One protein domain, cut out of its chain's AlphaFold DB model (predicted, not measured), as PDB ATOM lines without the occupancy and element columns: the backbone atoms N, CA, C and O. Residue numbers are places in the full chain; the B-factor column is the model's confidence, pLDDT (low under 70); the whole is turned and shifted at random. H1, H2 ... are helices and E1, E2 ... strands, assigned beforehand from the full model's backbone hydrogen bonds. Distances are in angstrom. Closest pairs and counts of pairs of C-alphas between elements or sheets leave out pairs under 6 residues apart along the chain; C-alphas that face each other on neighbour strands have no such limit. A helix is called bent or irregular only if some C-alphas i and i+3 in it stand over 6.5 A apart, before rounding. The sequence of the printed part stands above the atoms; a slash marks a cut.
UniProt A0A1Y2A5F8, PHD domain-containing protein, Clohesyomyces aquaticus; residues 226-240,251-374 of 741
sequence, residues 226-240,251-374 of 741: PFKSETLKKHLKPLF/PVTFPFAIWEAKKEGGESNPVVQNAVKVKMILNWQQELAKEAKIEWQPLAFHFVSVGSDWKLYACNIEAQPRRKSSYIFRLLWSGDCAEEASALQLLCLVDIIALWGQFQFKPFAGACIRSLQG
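This is residues 226 to 240 and 251 to 374 of the 741 residues of the protein "PHD domain-containing protein" of Clohesyomyces aquaticus (UniProt A0A1Y2A5F8). A twisted sheet of four strands stands between two helices: it curls round H2 on one face, while the long H3 lies over the other and runs past the sheet until its residues 368 to 372 meet H2. Small H1 lies off the sheet, near those ends of H2 and H3. The printed part has 139 residues with three named helices and four named strands, in the order H1 E1 H2 E2 E3 E4 H3; the sheet, order E1 E2 E3 E4, is mixed. The class is mixed, helices and strands; the whole is compact, with a radius of gyration of the C-alphas of 16.7 A and spans of 51 by 33 by 27 A.

H1, residues 230 to 236, is close to but not clearly touching H2, residues 270 to 292; their closest C-alphas, of His 235 and Leu 288, are 6.8 A apart. E1, residues 257 to 262, H2 and E2, residues 299 to 306, form a strand-helix-strand unit, parallel neighbour strands with a helix between, its crossover right-handed; N 258 and O 301 are within hydrogen-bond range at 2.8 A. E2, E3, residues 309 to 318, and E4, residues 326 to 336, form a meander, each the antiparallel neighbour of the one before, with N 302 and O 313 at 2.9 A and N 314 and O 330 at 2.9 A. H3, residues 340 to 374, is on the opposite face from H2, three layers in all, at a height over the sheet of 9.1 A. Residues 288 to 292 of H2 alone touch H3; the closest C-alphas, of Ala 292 and Cys 368, are 5.1 A apart. O i to N i+4 pairs within hydrogen-bond range are 2 of 3 in H1, 17 of 19 in H2 and 29 of 31 in H3.

H1 begins at C-alpha 230 (160.833, 162.233, 163.075) and is 9.8 A long. E1, E2, E3 and E4 measure 17.0 A, 23.2 A, 28.2 A and 29.6 A. H2, 32.8 A, is only just irregular, C-alphas 273 and 276 being 7.0 A apart. H3, 49.9 A, ends at C-alpha 374 (153.886, 175.754, 160.596).

The C-alphas farthest apart, of Gly 265 and Gly 374, are 51.9 A apart. Residues 241 to 250 are not printed, and C-alphas 240 and 251 are 12.3 A apart across the cut. Of the links printed whole, none is long. Mean pLDDT of the printed part is 86.0; residues 226 to 240 and 251 to 253 are under 70.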
ATOM      1  N   PRO A 226     156.811 169.903 170.837       43.69
ATOM      2  CA  PRO A 226     156.599 169.791 169.408       43.69
ATOM      3  C   PRO A 226     157.758 169.115 168.675       43.69
ATOM      4  O   PRO A 226     157.466 168.425 167.713       43.69
ATOM      5  N   PHE A 227     159.025 169.180 169.094       46.91
ATOM      6  CA  PHE A 227     160.168 168.642 168.322       46.91
ATOM      7  C   PHE A 227     160.231 167.106 168.208       46.91
ATOM      8  O   PHE A 227     161.144 166.560 167.592       46.91
ATOM      9  N   LYS A 228     159.224 166.383 168.711       44.72
ATOM     10  CA  LYS A 228     159.113 164.922 168.605       44.72
ATOM     11  C   LYS A 228     158.776 164.372 167.206       44.72
ATOM     12  O   LYS A 228     158.725 163.150 167.081       44.72
ATOM     13  N   SER A 229     158.557 165.188 166.162       54.84
ATOM     14  CA  SER A 229     158.364 164.627 164.808       54.84
ATOM     15  C   SER A 229     159.677 164.070 164.266       54.84
ATOM     16  O   SER A 229     160.715 164.715 164.393       54.84
ATOM     17  N   GLU A 230     159.643 162.891 163.641       56.34
ATOM     18  CA  GLU A 230     160.833 162.233 163.075       56.34
ATOM     19  C   GLU A 230     161.637 163.147 162.144       56.34
ATOM     20  O   GLU A 230     162.866 163.146 162.198       56.34
ATOM     21  N   THR A 231     160.957 164.005 161.377       52.94
ATOM     22  CA  THR A 231     161.579 165.014 160.509       52.94
ATOM     23  C   THR A 231     162.452 165.996 161.292       52.94
ATOM     24  O   THR A 231     163.597 166.228 160.929       52.94
ATOM     25  N   LEU A 232     161.962 166.528 162.418       54.06
ATOM     26  CA  LEU A 232     162.716 167.472 163.251       54.06
ATOM     27  C   LEU A 232     163.773 166.751 164.091       54.06
ATOM     28  O   LEU A 232     164.863 167.280 164.250       54.06
ATOM     29  N   LYS A 233     163.527 165.513 164.543       61.84
ATOM     30  CA  LYS A 233     164.550 164.690 165.214       61.84
ATOM     31  C   LYS A 233     165.759 164.402 164.321       61.84
ATOM     32  O   LYS A 233     166.860 164.266 164.842       61.84
ATOM     33  N   LYS A 234     165.587 164.305 162.997       64.12
ATOM     34  CA  LYS A 234     166.712 164.149 162.060       64.12
ATOM     35  C   LYS A 234     167.620 165.384 162.046       64.12
ATOM     36  O   LYS A 234     168.833 165.231 161.978       64.12
ATOM     37  N   HIS A 235     167.032 166.576 162.151       58.28
ATOM     38  CA  HIS A 235     167.743 167.853 162.043       58.28
ATOM     39  C   HIS A 235     168.044 168.523 163.392       58.28
ATOM     40  O   HIS A 235     168.815 169.462 163.424       58.28
ATOM     41  N   LEU A 236     167.476 168.081 164.512       53.66
ATOM     42  CA  LEU A 236     167.716 168.663 165.843       53.66
ATOM     43  C   LEU A 236     168.441 167.707 166.793       53.66
ATOM     44  O   LEU A 236     168.668 168.043 167.953       53.66
ATOM     45  N   LYS A 237     168.823 166.514 166.318       57.47
ATOM     46  CA  LYS A 237     169.794 165.690 167.040       57.47
ATOM     47  C   LYS A 237     171.105 166.473 167.146       57.47
ATOM     48  O   LYS A 237     171.555 167.000 166.127       57.47
ATOM     49  N   PRO A 238     171.740 166.525 168.329       53.34
ATOM     50  CA  PRO A 238     173.063 167.111 168.451       53.34
ATOM     51  C   PRO A 238     173.985 166.437 167.437       53.34
ATOM     52  O   PRO A 238     174.107 165.211 167.434       53.34
ATOM     53  N   LEU A 239     174.639 167.233 166.588       48.19
ATOM     54  CA  LEU A 239     175.533 166.769 165.517       48.19
ATOM     55  C   LEU A 239     176.647 165.819 166.004       48.19
ATOM     56  O   LEU A 239     177.250 165.118 165.197       48.19
ATOM     57  N   PHE A 240     176.890 165.771 167.318       51.38
ATOM     58  CA  PHE A 240     177.959 165.013 167.965       51.38
ATOM     59  C   PHE A 240     177.467 164.025 169.040       51.38
ATOM     60  O   PHE A 240     178.257 163.584 169.875       51.38
ATOM     61  N   PRO A 251     170.414 169.517 175.606       53.47
ATOM     62  CA  PRO A 251     169.830 170.762 175.129       53.47
ATOM     63  C   PRO A 251     170.040 170.894 173.618       53.47
ATOM     64  O   PRO A 251     171.078 170.503 173.078       53.47
ATOM     65  N   VAL A 252     169.035 171.425 172.920       54.53
ATOM     66  CA  VAL A 252     169.112 171.641 171.473       54.53
ATOM     67  C   VAL A 252     170.168 172.713 171.206       54.53
ATOM     68  O   VAL A 252     169.928 173.899 171.412       54.53
ATOM     69  N   THR A 253     171.345 172.297 170.747       65.31
ATOM     70  CA  THR A 253     172.439 173.202 170.381       65.31
ATOM     71  C   THR A 253     172.397 173.501 168.888       65.31
ATOM     72  O   THR A 253     172.361 172.568 168.083       65.31
ATOM     73  N   PHE A 254     172.485 174.777 168.514       71.44
ATOM     74  CA  PHE A 254     172.694 175.208 167.130       71.44
ATOM     75  C   PHE A 254     174.162 175.640 166.988       71.44
ATOM     76  O   PHE A 254     174.498 176.763 167.362       71.44
ATOM     77  N   PRO A 255     175.075 174.764 166.539       83.06
ATOM     78  CA  PRO A 255     176.483 175.121 166.467       83.06
ATOM     79  C   PRO A 255     176.767 176.018 165.263       83.06
ATOM     80  O   PRO A 255     176.364 175.728 164.135       83.06
ATOM     81  N   PHE A 256     177.531 177.079 165.503       90.88
ATOM     82  CA  PHE A 256     178.107 177.931 164.460       90.88
ATOM     83  C   PHE A 256     179.600 178.206 164.674       90.88
ATOM     84  O   PHE A 256     180.231 178.848 163.841       90.88
ATOM     85  N   ALA A 257     180.181 177.698 165.760       92.88
ATOM     86  CA  ALA A 257     181.601 177.795 166.049       92.88
ATOM     87  C   ALA A 257     182.123 176.477 166.637       92.88
ATOM     88  O   ALA A 257     181.408 175.777 167.361       92.88
ATOM     89  N   ILE A 258     183.367 176.134 166.312       92.75
ATOM     90  CA  ILE A 258     184.090 174.982 166.850       92.75
ATOM     91  C   ILE A 258     185.500 175.408 167.240       92.75
ATOM     92  O   ILE A 258     186.164 176.127 166.496       92.75
ATOM     93  N   TRP A 259     185.965 174.929 168.389       92.25
ATOM     94  CA  TRP A 259     187.323 175.159 168.864       92.25
ATOM     95  C   TRP A 259     188.060 173.837 169.066       92.25
ATOM     96  O   TRP A 259     187.510 172.881 169.619       92.25
ATOM     97  N   GLU A 260     189.308 173.787 168.606       90.19
ATOM     98  CA  GLU A 260     190.241 172.706 168.893       90.19
ATOM     99  C   GLU A 260     191.557 173.233 169.463       90.19
ATOM    100  O   GLU A 260     192.181 174.141 168.913       90.19
ATOM    101  N   ALA A 261     191.996 172.585 170.539       90.25
ATOM    102  CA  ALA A 261     193.308 172.762 171.130       90.25
ATOM    103  C   ALA A 261     194.189 171.541 170.859       90.25
ATOM    104  O   ALA A 261     193.770 170.390 171.035       90.25
ATOM    105  N   LYS A 262     195.426 171.797 170.443       88.50
ATOM    106  CA  LYS A 262     196.485 170.810 170.253       88.50
ATOM    107  C   LYS A 262     197.691 171.173 171.103       88.50
ATOM    108  O   LYS A 262     197.940 172.335 171.407       88.50
ATOM    109  N   LYS A 263     198.455 170.144 171.456       87.31
ATOM    110  CA  LYS A 263     199.788 170.318 172.025       87.31
ATOM    111  C   LYS A 263     200.768 170.686 170.912       87.31
ATOM    112  O   LYS A 263     200.624 170.197 169.789       87.31
ATOM    113  N   GLU A 264     201.760 171.498 171.250       82.50
ATOM    114  CA  GLU A 264     202.925 171.736 170.398       82.50
ATOM    115  C   GLU A 264     203.606 170.408 170.031       82.50
ATOM    116  O   GLU A 264     203.629 169.464 170.825       82.50
ATOM    117  N   GLY A 265     204.098 170.307 168.794       81.38
ATOM    118  CA  GLY A 265     204.732 169.091 168.266       81.38
ATOM    119  C   GLY A 265     203.774 167.994 167.780       81.38
ATOM    120  O   GLY A 265     204.224 166.924 167.382       81.38
ATOM    121  N   GLY A 266     202.456 168.221 167.780       78.44
ATOM    122  CA  GLY A 266     201.510 167.290 167.159       78.44
ATOM    123  C   GLY A 266     201.652 167.260 165.631       78.44
ATOM    124  O   GLY A 266     201.401 168.264 164.975       78.44
ATOM    125  N   GLU A 267     201.980 166.101 165.051       73.00
ATOM    126  CA  GLU A 267     202.272 165.942 163.608       73.00
ATOM    127  C   GLU A 267     201.090 166.241 162.662       73.00
ATOM    128  O   GLU A 267     201.253 166.368 161.449       73.00
ATOM    129  N   SER A 268     199.868 166.344 163.182       79.25
ATOM    130  CA  SER A 268     198.664 166.428 162.360       79.25
ATOM    131  C   SER A 268     198.138 167.852 162.188       79.25
ATOM    132  O   SER A 268     197.831 168.514 163.179       79.25
ATOM    133  N   ASN A 269     197.899 168.268 160.939       85.69
ATOM    134  CA  ASN A 269     197.253 169.544 160.620       85.69
ATOM    135  C   ASN A 269     195.831 169.618 161.240       85.69
ATOM    136  O   ASN A 269     194.941 168.877 160.796       85.69
ATOM    137  N   PRO A 270     195.579 170.515 162.216       84.62
ATOM    138  CA  PRO A 270     194.296 170.591 162.925       84.62
ATOM    139  C   PRO A 270     193.117 170.932 162.000       84.62
ATOM    140  O   PRO A 270     191.996 170.454 162.185       84.62
ATOM    141  N   VAL A 271     193.372 171.708 160.941       86.88
ATOM    142  CA  VAL A 271     192.355 172.074 159.944       86.88
ATOM    143  C   VAL A 271     191.837 170.832 159.225       86.88
ATOM    144  O   VAL A 271     190.629 170.662 159.075       86.88
ATOM    145  N   VAL A 272     192.729 169.915 158.841       87.12
ATOM    146  CA  VAL A 272     192.354 168.679 158.137       87.12
ATOM    147  C   VAL A 272     191.542 167.756 159.046       87.12
ATOM    148  O   VAL A 272     190.540 167.189 158.610       87.12
ATOM    149  N   GLN A 273     191.925 167.639 160.318       85.50
ATOM    150  CA  GLN A 273     191.237 166.761 161.270       85.50
ATOM    151  C   GLN A 273     189.808 167.214 161.571       85.50
ATOM    152  O   GLN A 273     188.900 166.385 161.672       85.50
ATOM    153  N   ASN A 274     189.583 168.524 161.662       87.62
ATOM    154  CA  ASN A 274     188.251 169.070 161.906       87.62
ATOM    155  C   ASN A 274     187.473 169.433 160.648       87.62
ATOM    156  O   ASN A 274     186.289 169.764 160.764       87.62
ATOM    157  N   ALA A 275     188.065 169.309 159.458       89.62
ATOM    158  CA  ALA A 275     187.381 169.611 158.206       89.62
ATOM    159  C   ALA A 275     186.049 168.858 158.080       89.62
ATOM    160  O   ALA A 275     185.048 169.417 157.632       89.62
ATOM    161  N   VAL A 276     186.008 167.605 158.551       90.50
ATOM    162  CA  VAL A 276     184.789 166.786 158.579       90.50
ATOM    163  C   VAL A 276     183.726 167.379 159.509       90.50
ATOM    164  O   VAL A 276     182.562 167.454 159.120       90.50
ATOM    165  N   LYS A 277     184.102 167.849 160.704       90.44
ATOM    166  CA  LYS A 277     183.163 168.429 161.682       90.44
ATOM    167  C   LYS A 277     182.589 169.753 161.188       90.44
ATOM    168  O   LYS A 277     181.379 169.956 161.239       90.44
ATOM    169  N   VAL A 278     183.440 170.623 160.653       93.06
ATOM    170  CA  VAL A 278     183.016 171.895 160.050       93.06
ATOM    171  C   VAL A 278     182.082 171.639 158.867       93.06
ATOM    172  O   VAL A 278     181.010 172.234 158.787       93.06
ATOM    173  N   LYS A 279     182.423 170.682 157.996       94.38
ATOM    174  CA  LYS A 279     181.550 170.238 156.902       94.38
ATOM    175  C   LYS A 279     180.183 169.759 157.403       94.38
ATOM    176  O   LYS A 279     179.173 170.084 156.784       94.38
ATOM    177  N   MET A 280     180.137 169.009 158.505       91.62
ATOM    178  CA  MET A 280     178.876 168.569 159.113       91.62
ATOM    179  C   MET A 280     178.029 169.754 159.592       91.62
ATOM    180  O   MET A 280     176.842 169.790 159.284       91.62
ATOM    181  N   ILE A 281     178.631 170.733 160.277       93.38
ATOM    182  CA  ILE A 281     177.932 171.947 160.738       93.38
ATOM    183  C   ILE A 281     177.373 172.733 159.544       93.38
ATOM    184  O   ILE A 281     176.196 173.089 159.532       93.38
ATOM    185  N   LEU A 282     178.188 172.963 158.512       95.31
ATOM    186  CA  LEU A 282     177.781 173.728 157.332       95.31
ATOM    187  C   LEU A 282     176.659 173.043 156.545       95.31
ATOM    188  O   LEU A 282     175.680 173.691 156.175       95.31
ATOM    189  N   ASN A 283     176.769 171.731 156.319       94.00
ATOM    190  CA  ASN A 283     175.711 170.965 155.658       94.00
ATOM    191  C   ASN A 283     174.422 170.988 156.463       94.00
ATOM    192  O   ASN A 283     173.349 171.140 155.896       94.00
ATOM    193  N   TRP A 284     174.532 170.873 157.781       92.38
ATOM    194  CA  TRP A 284     173.379 170.926 158.655       92.38
ATOM    195  C   TRP A 284     172.654 172.273 158.574       92.38
ATOM    196  O   TRP A 284     171.436 172.286 158.402       92.38
ATOM    197  N   GLN A 285     173.384 173.397 158.591       94.00
ATOM    198  CA  GLN A 285     172.787 174.718 158.369       94.00
ATOM    199  C   GLN A 285     172.119 174.809 156.986       94.00
ATOM    200  O   GLN A 285     171.004 175.317 156.878       94.00
ATOM    201  N   GLN A 286     172.764 174.287 155.934       94.69
ATOM    202  CA  GLN A 286     172.231 174.307 154.566       94.69
ATOM    203  C   GLN A 286     170.950 173.479 154.421       94.69
ATOM    204  O   GLN A 286     169.981 173.925 153.807       94.69
ATOM    205  N   GLU A 287     170.945 172.266 154.970       93.12
ATOM    206  CA  GLU A 287     169.796 171.364 154.944       93.12
ATOM    207  C   GLU A 287     168.634 171.933 155.757       93.12
ATOM    208  O   GLU A 287     167.501 171.921 155.278       93.12
ATOM    209  N   LEU A 288     168.914 172.490 156.940       91.19
ATOM    210  CA  LEU A 288     167.907 173.126 157.786       91.19
ATOM    211  C   LEU A 288     167.261 174.329 157.085       91.19
ATOM    212  O   LEU A 288     166.035 174.451 157.079       91.19
ATOM    213  N   ALA A 289     168.072 175.188 156.464       94.25
ATOM    214  CA  ALA A 289     167.603 176.332 155.690       94.25
ATOM    215  C   ALA A 289     166.730 175.896 154.504       94.25
ATOM    216  O   ALA A 289     165.627 176.413 154.313       94.25
ATOM    217  N   LYS A 290     167.191 174.889 153.749       94.25
ATOM    218  CA  LYS A 290     166.478 174.337 152.593       94.25
ATOM    219  C   LYS A 290     165.127 173.736 152.984       94.25
ATOM    220  O   LYS A 290     164.127 174.040 152.338       94.25
ATOM    221  N   GLU A 291     165.089 172.916 154.033       92.25
ATOM    222  CA  GLU A 291     163.857 172.281 154.518       92.25
ATOM    223  C   GLU A 291     162.869 173.328 155.050       92.25
ATOM    224  O   GLU A 291     161.672 173.275 154.768       92.25
ATOM    225  N   ALA A 292     163.373 174.334 155.767       92.25
ATOM    226  CA  ALA A 292     162.564 175.433 156.277       92.25
ATOM    227  C   ALA A 292     162.179 176.475 155.212       92.25
ATOM    228  O   ALA A 292     161.411 177.388 155.523       92.25
ATOM    229  N   LYS A 293     162.695 176.355 153.980       94.75
ATOM    230  CA  LYS A 293     162.541 177.327 152.883       94.75
ATOM    231  C   LYS A 293     162.952 178.747 153.286       94.75
ATOM    232  O   LYS A 293     162.273 179.715 152.951       94.75
ATOM    233  N   ILE A 294     164.048 178.860 154.027       92.81
ATOM    234  CA  ILE A 294     164.633 180.136 154.441       92.81
ATOM    235  C   ILE A 294     165.925 180.333 153.674       92.81
ATOM    236  O   ILE A 294     166.752 179.425 153.591       92.81
ATOM    237  N   GLU A 295     166.090 181.520 153.100       93.69
ATOM    238  CA  GLU A 295     167.350 181.888 152.475       93.69
ATOM    239  C   GLU A 295     168.421 182.040 153.559       93.69
ATOM    240  O   GLU A 295     168.280 182.822 154.496       93.69
ATOM    241  N   TRP A 296     169.484 181.247 153.447       94.69
ATOM    242  CA  TRP A 296     170.611 181.280 154.367       94.69
ATOM    243  C   TRP A 296     171.882 180.872 153.638       94.69
ATOM    244  O   TRP A 296     171.880 179.925 152.843       94.69
ATOM    245  N   GLN A 297     172.979 181.560 153.939       94.06
ATOM    246  CA  GLN A 297     174.307 181.160 153.500       94.06
ATOM    247  C   GLN A 297     175.043 180.535 154.699       94.06
ATOM    248  O   GLN A 297     175.240 181.209 155.705       94.06
ATOM    249  N   PRO A 298     175.406 179.241 154.649       95.19
ATOM    250  CA  PRO A 298     176.062 178.586 155.775       95.19
ATOM    251  C   PRO A 298     177.426 179.194 156.105       95.19
ATOM    252  O   PRO A 298     178.296 179.278 155.231       95.19
ATOM    253  N   LEU A 299     177.622 179.525 157.382       96.50
ATOM    254  CA  LEU A 299     178.874 180.034 157.934       96.50
ATOM    255  C   LEU A 299     179.170 179.344 159.271       96.50
ATOM    256  O   LEU A 299     178.290 179.203 160.123       96.50
ATOM    257  N   ALA A 300     180.415 178.910 159.446       96.38
ATOM    258  CA  ALA A 300     180.915 178.360 160.697       96.38
ATOM    259  C   ALA A 300     182.310 178.914 161.004       96.38
ATOM    260  O   ALA A 300     183.132 179.043 160.098       96.38
ATOM    261  N   PHE A 301     182.591 179.203 162.272       97.06
ATOM    262  CA  PHE A 301     183.908 179.651 162.729       97.06
ATOM    263  C   PHE A 301     184.703 178.479 163.298       97.06
ATOM    264  O   PHE A 301     184.190 177.706 164.108       97.06
ATOM    265  N   HIS A 302     185.957 178.327 162.882       96.38
ATOM    266  CA  HIS A 302     186.847 177.277 163.369       96.38
ATOM    267  C   HIS A 302     188.079 177.899 164.025       96.38
ATOM    268  O   HIS A 302     188.937 178.458 163.348       96.38
ATOM    269  N   PHE A 303     188.148 177.783 165.350       96.56
ATOM    270  CA  PHE A 303     189.298 178.163 166.162       96.56
ATOM    271  C   PHE A 303     190.256 176.980 166.280       96.56
ATOM    272  O   PHE A 303     189.856 175.863 166.632       96.56
ATOM    273  N   VAL A 304     191.530 177.231 166.013       95.62
ATOM    274  CA  VAL A 304     192.631 176.286 166.192       95.62
ATOM    275  C   VAL A 304     193.636 176.925 167.134       95.62
ATOM    276  O   VAL A 304     194.066 178.044 166.886       95.62
ATOM    277  N   SER A 305     194.026 176.202 168.176       94.81
ATOM    278  CA  SER A 305     195.105 176.597 169.086       94.81
ATOM    279  C   SER A 305     196.149 175.487 169.162       94.81
ATOM    280  O   SER A 305     195.788 174.313 169.296       94.81
ATOM    281  N   VAL A 306     197.424 175.838 169.027       94.06
ATOM    282  CA  VAL A 306     198.575 174.939 169.156       94.06
ATOM    283  C   VAL A 306     199.551 175.607 170.117       94.06
ATOM    284  O   VAL A 306     200.280 176.502 169.719       94.06
ATOM    285  N   GLY A 307     199.532 175.212 171.392       92.38
ATOM    286  CA  GLY A 307     200.254 175.980 172.413       92.38
ATOM    287  C   GLY A 307     199.686 177.396 172.540       92.38
ATOM    288  O   GLY A 307     198.474 177.546 172.730       92.38
ATOM    289  N   SER A 308     200.546 178.406 172.423       92.94
ATOM    290  CA  SER A 308     200.149 179.817 172.405       92.94
ATOM    291  C   SER A 308     199.798 180.345 171.008       92.94
ATOM    292  O   SER A 308     199.190 181.405 170.915       92.94
ATOM    293  N   ASP A 309     200.045 179.588 169.934       95.25
ATOM    294  CA  ASP A 309     199.650 179.964 168.573       95.25
ATOM    295  C   ASP A 309     198.160 179.716 168.326       95.25
ATOM    296  O   ASP A 309     197.672 178.580 168.398       95.25
ATOM    297  N   TRP A 310     197.437 180.757 167.922       96.75
ATOM    298  CA  TRP A 310     196.025 180.680 167.567       96.75
ATOM    299  C   TRP A 310     195.781 181.031 166.104       96.75
ATOM    300  O   TRP A 310     196.448 181.871 165.503       96.75
ATOM    301  N   LYS A 311     194.784 180.370 165.510       97.00
ATOM    302  CA  LYS A 311     194.283 180.632 164.157       97.00
ATOM    303  C   LYS A 311     192.764 180.581 164.156       97.00
ATOM    304  O   LYS A 311     192.161 179.660 164.707       97.00
ATOM    305  N   LEU A 312     192.149 181.544 163.484       97.25
ATOM    306  CA  LEU A 312     190.706 181.641 163.309       97.25
ATOM    307  C   LEU A 312     190.360 181.530 161.827       97.25
ATOM    308  O   LEU A 312     190.825 182.326 161.010       97.25
ATOM    309  N   TYR A 313     189.499 180.577 161.484       97.31
ATOM    310  CA  TYR A 313     188.985 180.389 160.132       97.31
ATOM    311  C   TYR A 313     187.488 180.700 160.062       97.31
ATOM    312  O   TYR A 313     186.718 180.259 160.915       97.31
ATOM    313  N   ALA A 314     187.063 181.388 159.003       96.94
ATOM    314  CA  ALA A 314     185.676 181.398 158.559       96.94
ATOM    315  C   ALA A 314     185.481 180.330 157.492       96.94
ATOM    316  O   ALA A 314     186.190 180.298 156.479       96.94
ATOM    317  N   CYS A 315     184.485 179.485 157.704       97.19
ATOM    318  CA  CYS A 315     184.201 178.358 156.845       97.19
ATOM    319  C   CYS A 315     182.830 178.519 156.197       97.19
ATOM    320  O   CYS A 315     181.845 178.723 156.899       97.19
ATOM    321  N   ASN A 316     182.747 178.395 154.874       96.44
ATOM    322  CA  ASN A 316     181.482 178.469 154.142       96.44
ATOM    323  C   ASN A 316     181.408 177.446 153.001       96.44
ATOM    324  O   ASN A 316     182.400 176.808 152.634       96.44
ATOM    325  N   ILE A 317     180.200 177.273 152.459       95.56
ATOM    326  CA  ILE A 317     179.954 176.435 151.281       95.56
ATOM    327  C   ILE A 317     179.987 177.316 150.037       95.56
ATOM    328  O   ILE A 317     179.210 178.263 149.921       95.56
ATOM    329  N   GLU A 318     180.833 176.963 149.076       92.62
ATOM    330  CA  GLU A 318     180.832 177.568 147.751       92.62
ATOM    331  C   GLU A 318     180.176 176.607 146.756       92.62
ATOM    332  O   GLU A 318     180.633 175.482 146.517       92.62
ATOM    333  N   ALA A 319     179.042 177.040 146.208       87.12
ATOM    334  CA  ALA A 319     178.319 176.278 145.206       87.12
ATOM    335  C   ALA A 319     179.048 176.385 143.863       87.12
ATOM    336  O   ALA A 319     179.175 177.471 143.301       87.12
ATOM    337  N   GLN A 320     179.492 175.250 143.325       86.75
ATOM    338  CA  GLN A 320     180.058 175.199 141.981       86.75
ATOM    339  C   GLN A 320     178.985 174.742 140.978       86.75
ATOM    340  O   GLN A 320     178.407 173.674 141.172       86.75
ATOM    341  N   PRO A 321     178.737 175.473 139.871       81.56
ATOM    342  CA  PRO A 321     177.646 175.170 138.932       81.56
ATOM    343  C   PRO A 321     177.708 173.781 138.275       81.56
ATOM    344  O   PRO A 321     176.711 173.304 137.745       81.56
ATOM    345  N   ARG A 322     178.888 173.144 138.253       88.06
ATOM    346  CA  ARG A 322     179.141 171.874 137.546       88.06
ATOM    347  C   ARG A 322     179.873 170.822 138.389       88.06
ATOM    348  O   ARG A 322     180.259 169.783 137.861       88.06
ATOM    349  N   ARG A 323     180.119 171.082 139.677       84.50
ATOM    350  CA  ARG A 323     180.907 170.205 140.565       84.50
ATOM    351  C   ARG A 323     180.256 170.100 141.942       84.50
ATOM    352  O   ARG A 323     179.380 170.885 142.283       84.50
ATOM    353  N   LYS A 324     180.686 169.110 142.733       86.19
ATOM    354  CA  LYS A 324     180.306 169.016 144.152       86.19
ATOM    355  C   LYS A 324     180.720 170.307 144.864       86.19
ATOM    356  O   LYS A 324     181.809 170.809 144.598       86.19
ATOM    357  N   SER A 325     179.863 170.811 145.753       89.19
ATOM    358  CA  SER A 325     180.138 172.014 146.541       89.19
ATOM    359  C   SER A 325     181.490 171.910 147.247       89.19
ATOM    360  O   SER A 325     181.804 170.870 147.841       89.19
ATOM    361  N   SER A 326     182.281 172.978 147.176       92.31
ATOM    362  CA  SER A 326     183.537 173.107 147.913       92.31
ATOM    363  C   SER A 326     183.271 173.708 149.292       92.31
ATOM    364  O   SER A 326     182.404 174.565 149.458       92.31
ATOM    365  N   TYR A 327     184.025 173.249 150.290       94.25
ATOM    366  CA  TYR A 327     184.040 173.833 151.632       94.25
ATOM    367  C   TYR A 327     185.309 174.660 151.741       94.25
ATOM    368  O   TYR A 327     186.408 174.112 151.630       94.25
ATOM    369  N   ILE A 328     185.160 175.968 151.904       94.81
ATOM    370  CA  ILE A 328     186.296 176.884 151.964       94.81
ATOM    371  C   ILE A 328     186.624 177.147 153.426       94.81
ATOM    372  O   ILE A 328     185.722 177.386 154.218       94.81
ATOM    373  N   PHE A 329     187.912 177.137 153.760       95.94
ATOM    374  CA  PHE A 329     188.448 177.601 155.036       95.94
ATOM    375  C   PHE A 329     189.237 178.876 154.759       95.94
ATOM    376  O   PHE A 329     190.326 178.820 154.187       95.94
ATOM    377  N   ARG A 330     188.680 180.035 155.112       95.31
ATOM    378  CA  ARG A 330     189.356 181.327 154.960       95.31
ATOM    379  C   ARG A 330     189.983 181.704 156.292       95.31
ATOM    380  O   ARG A 330     189.255 181.916 157.255       95.31
ATOM    381  N   LEU A 331     191.312 181.767 156.345       96.19
ATOM    382  CA  LEU A 331     192.024 182.276 157.517       96.19
ATOM    383  C   LEU A 331     191.656 183.753 157.704       96.19
ATOM    384  O   LEU A 331     191.897 184.561 156.809       96.19
ATOM    385  N   LEU A 332     191.041 184.078 158.839       94.25
ATOM    386  CA  LEU A 332     190.684 185.444 159.218       94.25
ATOM    387  C   LEU A 332     191.812 186.121 159.972       94.25
ATOM    388  O   LEU A 332     192.093 187.294 159.755       94.25
ATOM    389  N   TRP A 333     192.413 185.363 160.882       97.69
ATOM    390  CA  TRP A 333     193.369 185.868 161.842       97.69
ATOM    391  C   TRP A 333     194.267 184.733 162.336       97.69
ATOM    392  O   TRP A 333     193.838 183.576 162.412       97.69
ATOM    393  N   SER A 334     195.506 185.077 162.659       97.25
ATOM    394  CA  SER A 334     196.459 184.222 163.357       97.25
ATOM    395  C   SER A 334     197.363 185.086 164.225       97.25
ATOM    396  O   SER A 334     197.764 186.150 163.759       97.25
ATOM    397  N   GLY A 335     197.724 184.609 165.410       96.44
ATOM    398  CA  GLY A 335     198.635 185.308 166.315       96.44
ATOM    399  C   GLY A 335     199.027 184.445 167.508       96.44
ATOM    400  O   GLY A 335     198.385 183.423 167.772       96.44
ATOM    401  N   ASP A 336     200.071 184.867 168.212       96.88
ATOM    402  CA  ASP A 336     200.566 184.216 169.423       96.88
ATOM    403  C   ASP A 336     199.923 184.867 170.655       96.88
ATOM    404  O   ASP A 336     200.200 186.013 170.984       96.88
ATOM    405  N   CYS A 337     199.051 184.151 171.360       94.25
ATOM    406  CA  CYS A 337     198.373 184.665 172.553       94.25
ATOM    407  C   CYS A 337     199.282 184.790 173.786       94.25
ATOM    408  O   CYS A 337     198.797 185.212 174.835       94.25
ATOM    409  N   ALA A 338     200.567 184.430 173.693       93.31
ATOM    410  CA  ALA A 338     201.562 184.870 174.668       93.31
ATOM    411  C   ALA A 338     201.861 186.377 174.539       93.31
ATOM    412  O   ALA A 338     202.284 187.002 175.511       93.31
ATOM    413  N   GLU A 339     201.603 186.973 173.371       94.88
ATOM    414  CA  GLU A 339     201.698 188.413 173.148       94.88
ATOM    415  C   GLU A 339     200.376 189.104 173.507       94.88
ATOM    416  O   GLU A 339     199.305 188.751 173.002       94.88
ATOM    417  N   GLU A 340     200.451 190.150 174.331       94.62
ATOM    418  CA  GLU A 340     199.281 190.898 174.810       94.62
ATOM    419  C   GLU A 340     198.418 191.437 173.657       94.62
ATOM    420  O   GLU A 340     197.197 191.274 173.655       94.62
ATOM    421  N   ALA A 341     199.044 192.006 172.623       93.25
ATOM    422  CA  ALA A 341     198.334 192.551 171.468       93.25
ATOM    423  C   ALA A 341     197.549 191.474 170.698       93.25
ATOM    424  O   ALA A 341     196.389 191.683 170.335       93.25
ATOM    425  N   SER A 342     198.159 190.309 170.471       93.00
ATOM    426  CA  SER A 342     197.530 189.173 169.790       93.00
ATOM    427  C   SER A 342     196.402 188.568 170.632       93.00
ATOM    428  O   SER A 342     195.337 188.246 170.096       93.00
ATOM    429  N   ALA A 343     196.579 188.484 171.954       93.38
ATOM    430  CA  ALA A 343     195.539 188.040 172.878       93.38
ATOM    431  C   ALA A 343     194.321 188.985 172.875       93.38
ATOM    432  O   ALA A 343     193.184 188.524 172.741       93.38
ATOM    433  N   LEU A 344     194.545 190.304 172.936       90.44
ATOM    434  CA  LEU A 344     193.477 191.310 172.866       90.44
ATOM    435  C   LEU A 344     192.732 191.266 171.525       90.44
ATOM    436  O   LEU A 344     191.501 191.310 171.496       90.44
ATOM    437  N   GLN A 345     193.446 191.112 170.405       93.25
ATOM    438  CA  GLN A 345     192.812 190.953 169.090       93.25
ATOM    439  C   GLN A 345     191.920 189.708 169.021       93.25
ATOM    440  O   GLN A 345     190.817 189.775 168.469       93.25
ATOM    441  N   LEU A 346     192.372 188.580 169.581       93.06
ATOM    442  CA  LEU A 346     191.576 187.356 169.620       93.06
ATOM    443  C   LEU A 346     190.294 187.542 170.442       93.06
ATOM    444  O   LEU A 346     189.233 187.111 169.987       93.06
ATOM    445  N   LEU A 347     190.368 188.201 171.604       90.06
ATOM    446  CA  LEU A 347     189.193 188.506 172.431       90.06
ATOM    447  C   LEU A 347     188.169 189.353 171.663       90.06
ATOM    448  O   LEU A 347     187.008 188.956 171.556       90.06
ATOM    449  N   CYS A 348     188.614 190.426 171.004       89.94
ATOM    450  CA  CYS A 348     187.747 191.250 170.155       89.94
ATOM    451  C   CYS A 348     187.065 190.435 169.039       89.94
ATOM    452  O   CYS A 348     185.884 190.629 168.742       89.94
ATOM    453  N   LEU A 349     187.785 189.503 168.406       90.00
ATOM    454  CA  LEU A 349     187.216 188.634 167.369       90.00
ATOM    455  C   LEU A 349     186.178 187.655 167.930       90.00
ATOM    456  O   LEU A 349     185.178 187.386 167.259       90.00
ATOM    457  N   VAL A 350     186.395 187.129 169.139       90.56
ATOM    458  CA  VAL A 350     185.422 186.270 169.830       90.56
ATOM    459  C   VAL A 350     184.129 187.038 170.102       90.56
ATOM    460  O   VAL A 350     183.056 186.513 169.793       90.56
ATOM    461  N   ASP A 351     184.216 188.283 170.568       85.88
ATOM    462  CA  ASP A 351     183.042 189.128 170.815       85.88
ATOM    463  C   ASP A 351     182.269 189.425 169.528       85.88
ATOM    464  O   ASP A 351     181.052 189.240 169.470       85.88
ATOM    465  N   ILE A 352     182.966 189.780 168.444       89.50
ATOM    466  CA  ILE A 352     182.337 189.998 167.130       89.50
ATOM    467  C   ILE A 352     181.610 188.731 166.650       89.50
ATOM    468  O   ILE A 352     180.492 188.807 166.131       89.50
ATOM    469  N   ILE A 353     182.208 187.551 166.839       90.50
ATOM    470  CA  ILE A 353     181.589 186.267 166.474       90.50
ATOM    471  C   ILE A 353     180.372 185.962 167.356       90.50
ATOM    472  O   ILE A 353     179.366 185.456 166.846       90.50
ATOM    473  N   ALA A 354     180.427 186.275 168.652       84.56
ATOM    474  CA  ALA A 354     179.298 186.113 169.564       84.56
ATOM    475  C   ALA A 354     178.127 187.026 169.170       84.56
ATOM    476  O   ALA A 354     176.991 186.552 169.064       84.56
ATOM    477  N   LEU A 355     178.414 188.290 168.845       84.44
ATOM    478  CA  LEU A 355     177.431 189.246 168.331       84.44
ATOM    479  C   LEU A 355     176.826 188.756 167.011       84.44
ATOM    480  O   LEU A 355     175.603 188.737 166.863       84.44
ATOM    481  N   TRP A 356     177.636 188.264 166.069       92.75
ATOM    482  CA  TRP A 356     177.117 187.638 164.848       92.75
ATOM    483  C   TRP A 356     176.206 186.438 165.166       92.75
ATOM    484  O   TRP A 356     175.120 186.299 164.592       92.75
ATOM    485  N   GLY A 357     176.597 185.600 166.128       88.12
ATOM    486  CA  GLY A 357     175.796 184.478 166.611       88.12
ATOM    487  C   GLY A 357     174.427 184.913 167.144       88.12
ATOM    488  O   GLY A 357     173.398 184.314 166.819       88.12
ATOM    489  N   GLN A 358     174.401 185.993 167.922       84.44
ATOM    490  CA  GLN A 358     173.188 186.555 168.506       84.44
ATOM    491  C   GLN A 358     172.291 187.248 167.472       84.44
ATOM    492  O   GLN A 358     171.076 187.050 167.500       84.44
ATOM    493  N   PHE A 359     172.865 188.047 166.573       85.06
ATOM    494  CA  PHE A 359     172.101 188.935 165.689       85.06
ATOM    495  C   PHE A 359     171.808 188.356 164.307       85.06
ATOM    496  O   PHE A 359     170.837 188.774 163.682       85.06
ATOM    497  N   GLN A 360     172.593 187.391 163.831       90.19
ATOM    498  CA  GLN A 360     172.383 186.759 162.523       90.19
ATOM    499  C   GLN A 360     171.930 185.309 162.688       90.19
ATOM    500  O   GLN A 360     170.877 184.903 162.188       90.19
ATOM    501  N   PHE A 361     172.690 184.524 163.450       91.31
ATOM    502  CA  PHE A 361     172.479 183.081 163.507       91.31
ATOM    503  C   PHE A 361     171.268 182.661 164.362       91.31
ATOM    504  O   PHE A 361     170.477 181.817 163.931       91.31
ATOM    505  N   LYS A 362     171.056 183.267 165.541       86.56
ATOM    506  CA  LYS A 362     169.882 182.991 166.399       86.56
ATOM    507  C   LYS A 362     168.554 183.334 165.691       86.56
ATOM    508  O   LYS A 362     167.655 182.486 165.715       86.56
ATOM    509  N   PRO A 363     168.397 184.484 164.999       87.50
ATOM    510  CA  PRO A 363     167.209 184.766 164.189       87.50
ATOM    511  C   PRO A 363     166.983 183.767 163.056       87.50
ATOM    512  O   PRO A 363     165.846 183.320 162.881       87.50
ATOM    513  N   PHE A 364     168.043 183.368 162.344       92.50
ATOM    514  CA  PHE A 364     167.983 182.307 161.333       92.50
ATOM    515  C   PHE A 364     167.437 181.000 161.924       92.50
ATOM    516  O   PHE A 364     166.424 180.479 161.448       92.50
ATOM    517  N   ALA A 365     168.037 180.511 163.012       88.50
ATOM    518  CA  ALA A 365     167.605 179.285 163.680       88.50
ATOM    519  C   ALA A 365     166.140 179.372 164.145       88.50
ATOM    520  O   ALA A 365     165.344 178.458 163.911       88.50
ATOM    521  N   GLY A 366     165.752 180.503 164.746       86.75
ATOM    522  CA  GLY A 366     164.378 180.760 165.174       86.75
ATOM    523  C   GLY A 366     163.379 180.784 164.013       86.75
ATOM    524  O   GLY A 366     162.278 180.241 164.133       86.75
ATOM    525  N   ALA A 367     163.752 181.373 162.875       86.06
ATOM    526  CA  ALA A 367     162.930 181.372 161.671       86.06
ATOM    527  C   ALA A 367     162.749 179.946 161.127       86.06
ATOM    528  O   ALA A 367     161.616 179.549 160.834       86.06
ATOM    529  N   CYS A 368     163.822 179.144 161.087       88.38
ATOM    530  CA  CYS A 368     163.758 177.738 160.682       88.38
ATOM    531  C   CYS A 368     162.797 176.936 161.556       88.38
ATOM    532  O   CYS A 368     161.924 176.239 161.035       88.38
ATOM    533  N   ILE A 369     162.888 177.092 162.878       86.56
ATOM    534  CA  ILE A 369     161.988 176.430 163.829       86.56
ATOM    535  C   ILE A 369     160.524 176.787 163.545       86.56
ATOM    536  O   ILE A 369     159.691 175.887 163.418       86.56
ATOM    537  N   ARG A 370     160.199 178.081 163.414       87.50
ATOM    538  CA  ARG A 370     158.819 178.535 163.178       87.50
ATOM    539  C   ARG A 370     158.262 178.014 161.852       87.50
ATOM    540  O   ARG A 370     157.134 177.521 161.821       87.50
ATOM    541  N   SER A 371     159.058 178.065 160.782       88.56
ATOM    542  CA  SER A 371     158.656 177.555 159.465       88.56
ATOM    543  C   SER A 371     158.350 176.055 159.514       88.56
ATOM    544  O   SER A 371     157.275 175.615 159.091       88.56
ATOM    545  N   LEU A 372     159.234 175.263 160.126       85.38
ATOM    546  CA  LEU A 372     159.063 173.810 160.241       85.38
ATOM    547  C   LEU A 372     157.890 173.417 161.155       85.38
ATOM    548  O   LEU A 372     157.248 172.388 160.935       85.38
ATOM    549  N   GLN A 373     157.567 174.233 162.161       83.25
ATOM    550  CA  GLN A 373     156.381 174.033 163.001       83.25
ATOM    551  C   GLN A 373     155.071 174.334 162.251       83.25
ATOM    552  O   GLN A 373     154.084 173.617 162.442       83.25
ATOM    553  N   GLY A 374     155.061 175.347 161.376       78.00
ATOM    554  CA  GLY A 374     153.886 175.754 160.596       78.00
ATOM    555  C   GLY A 374     153.415 174.725 159.559       78.00
ATOM    556  O   GLY A 374     152.225 174.663 159.256       78.00
TER     557      GLY A 374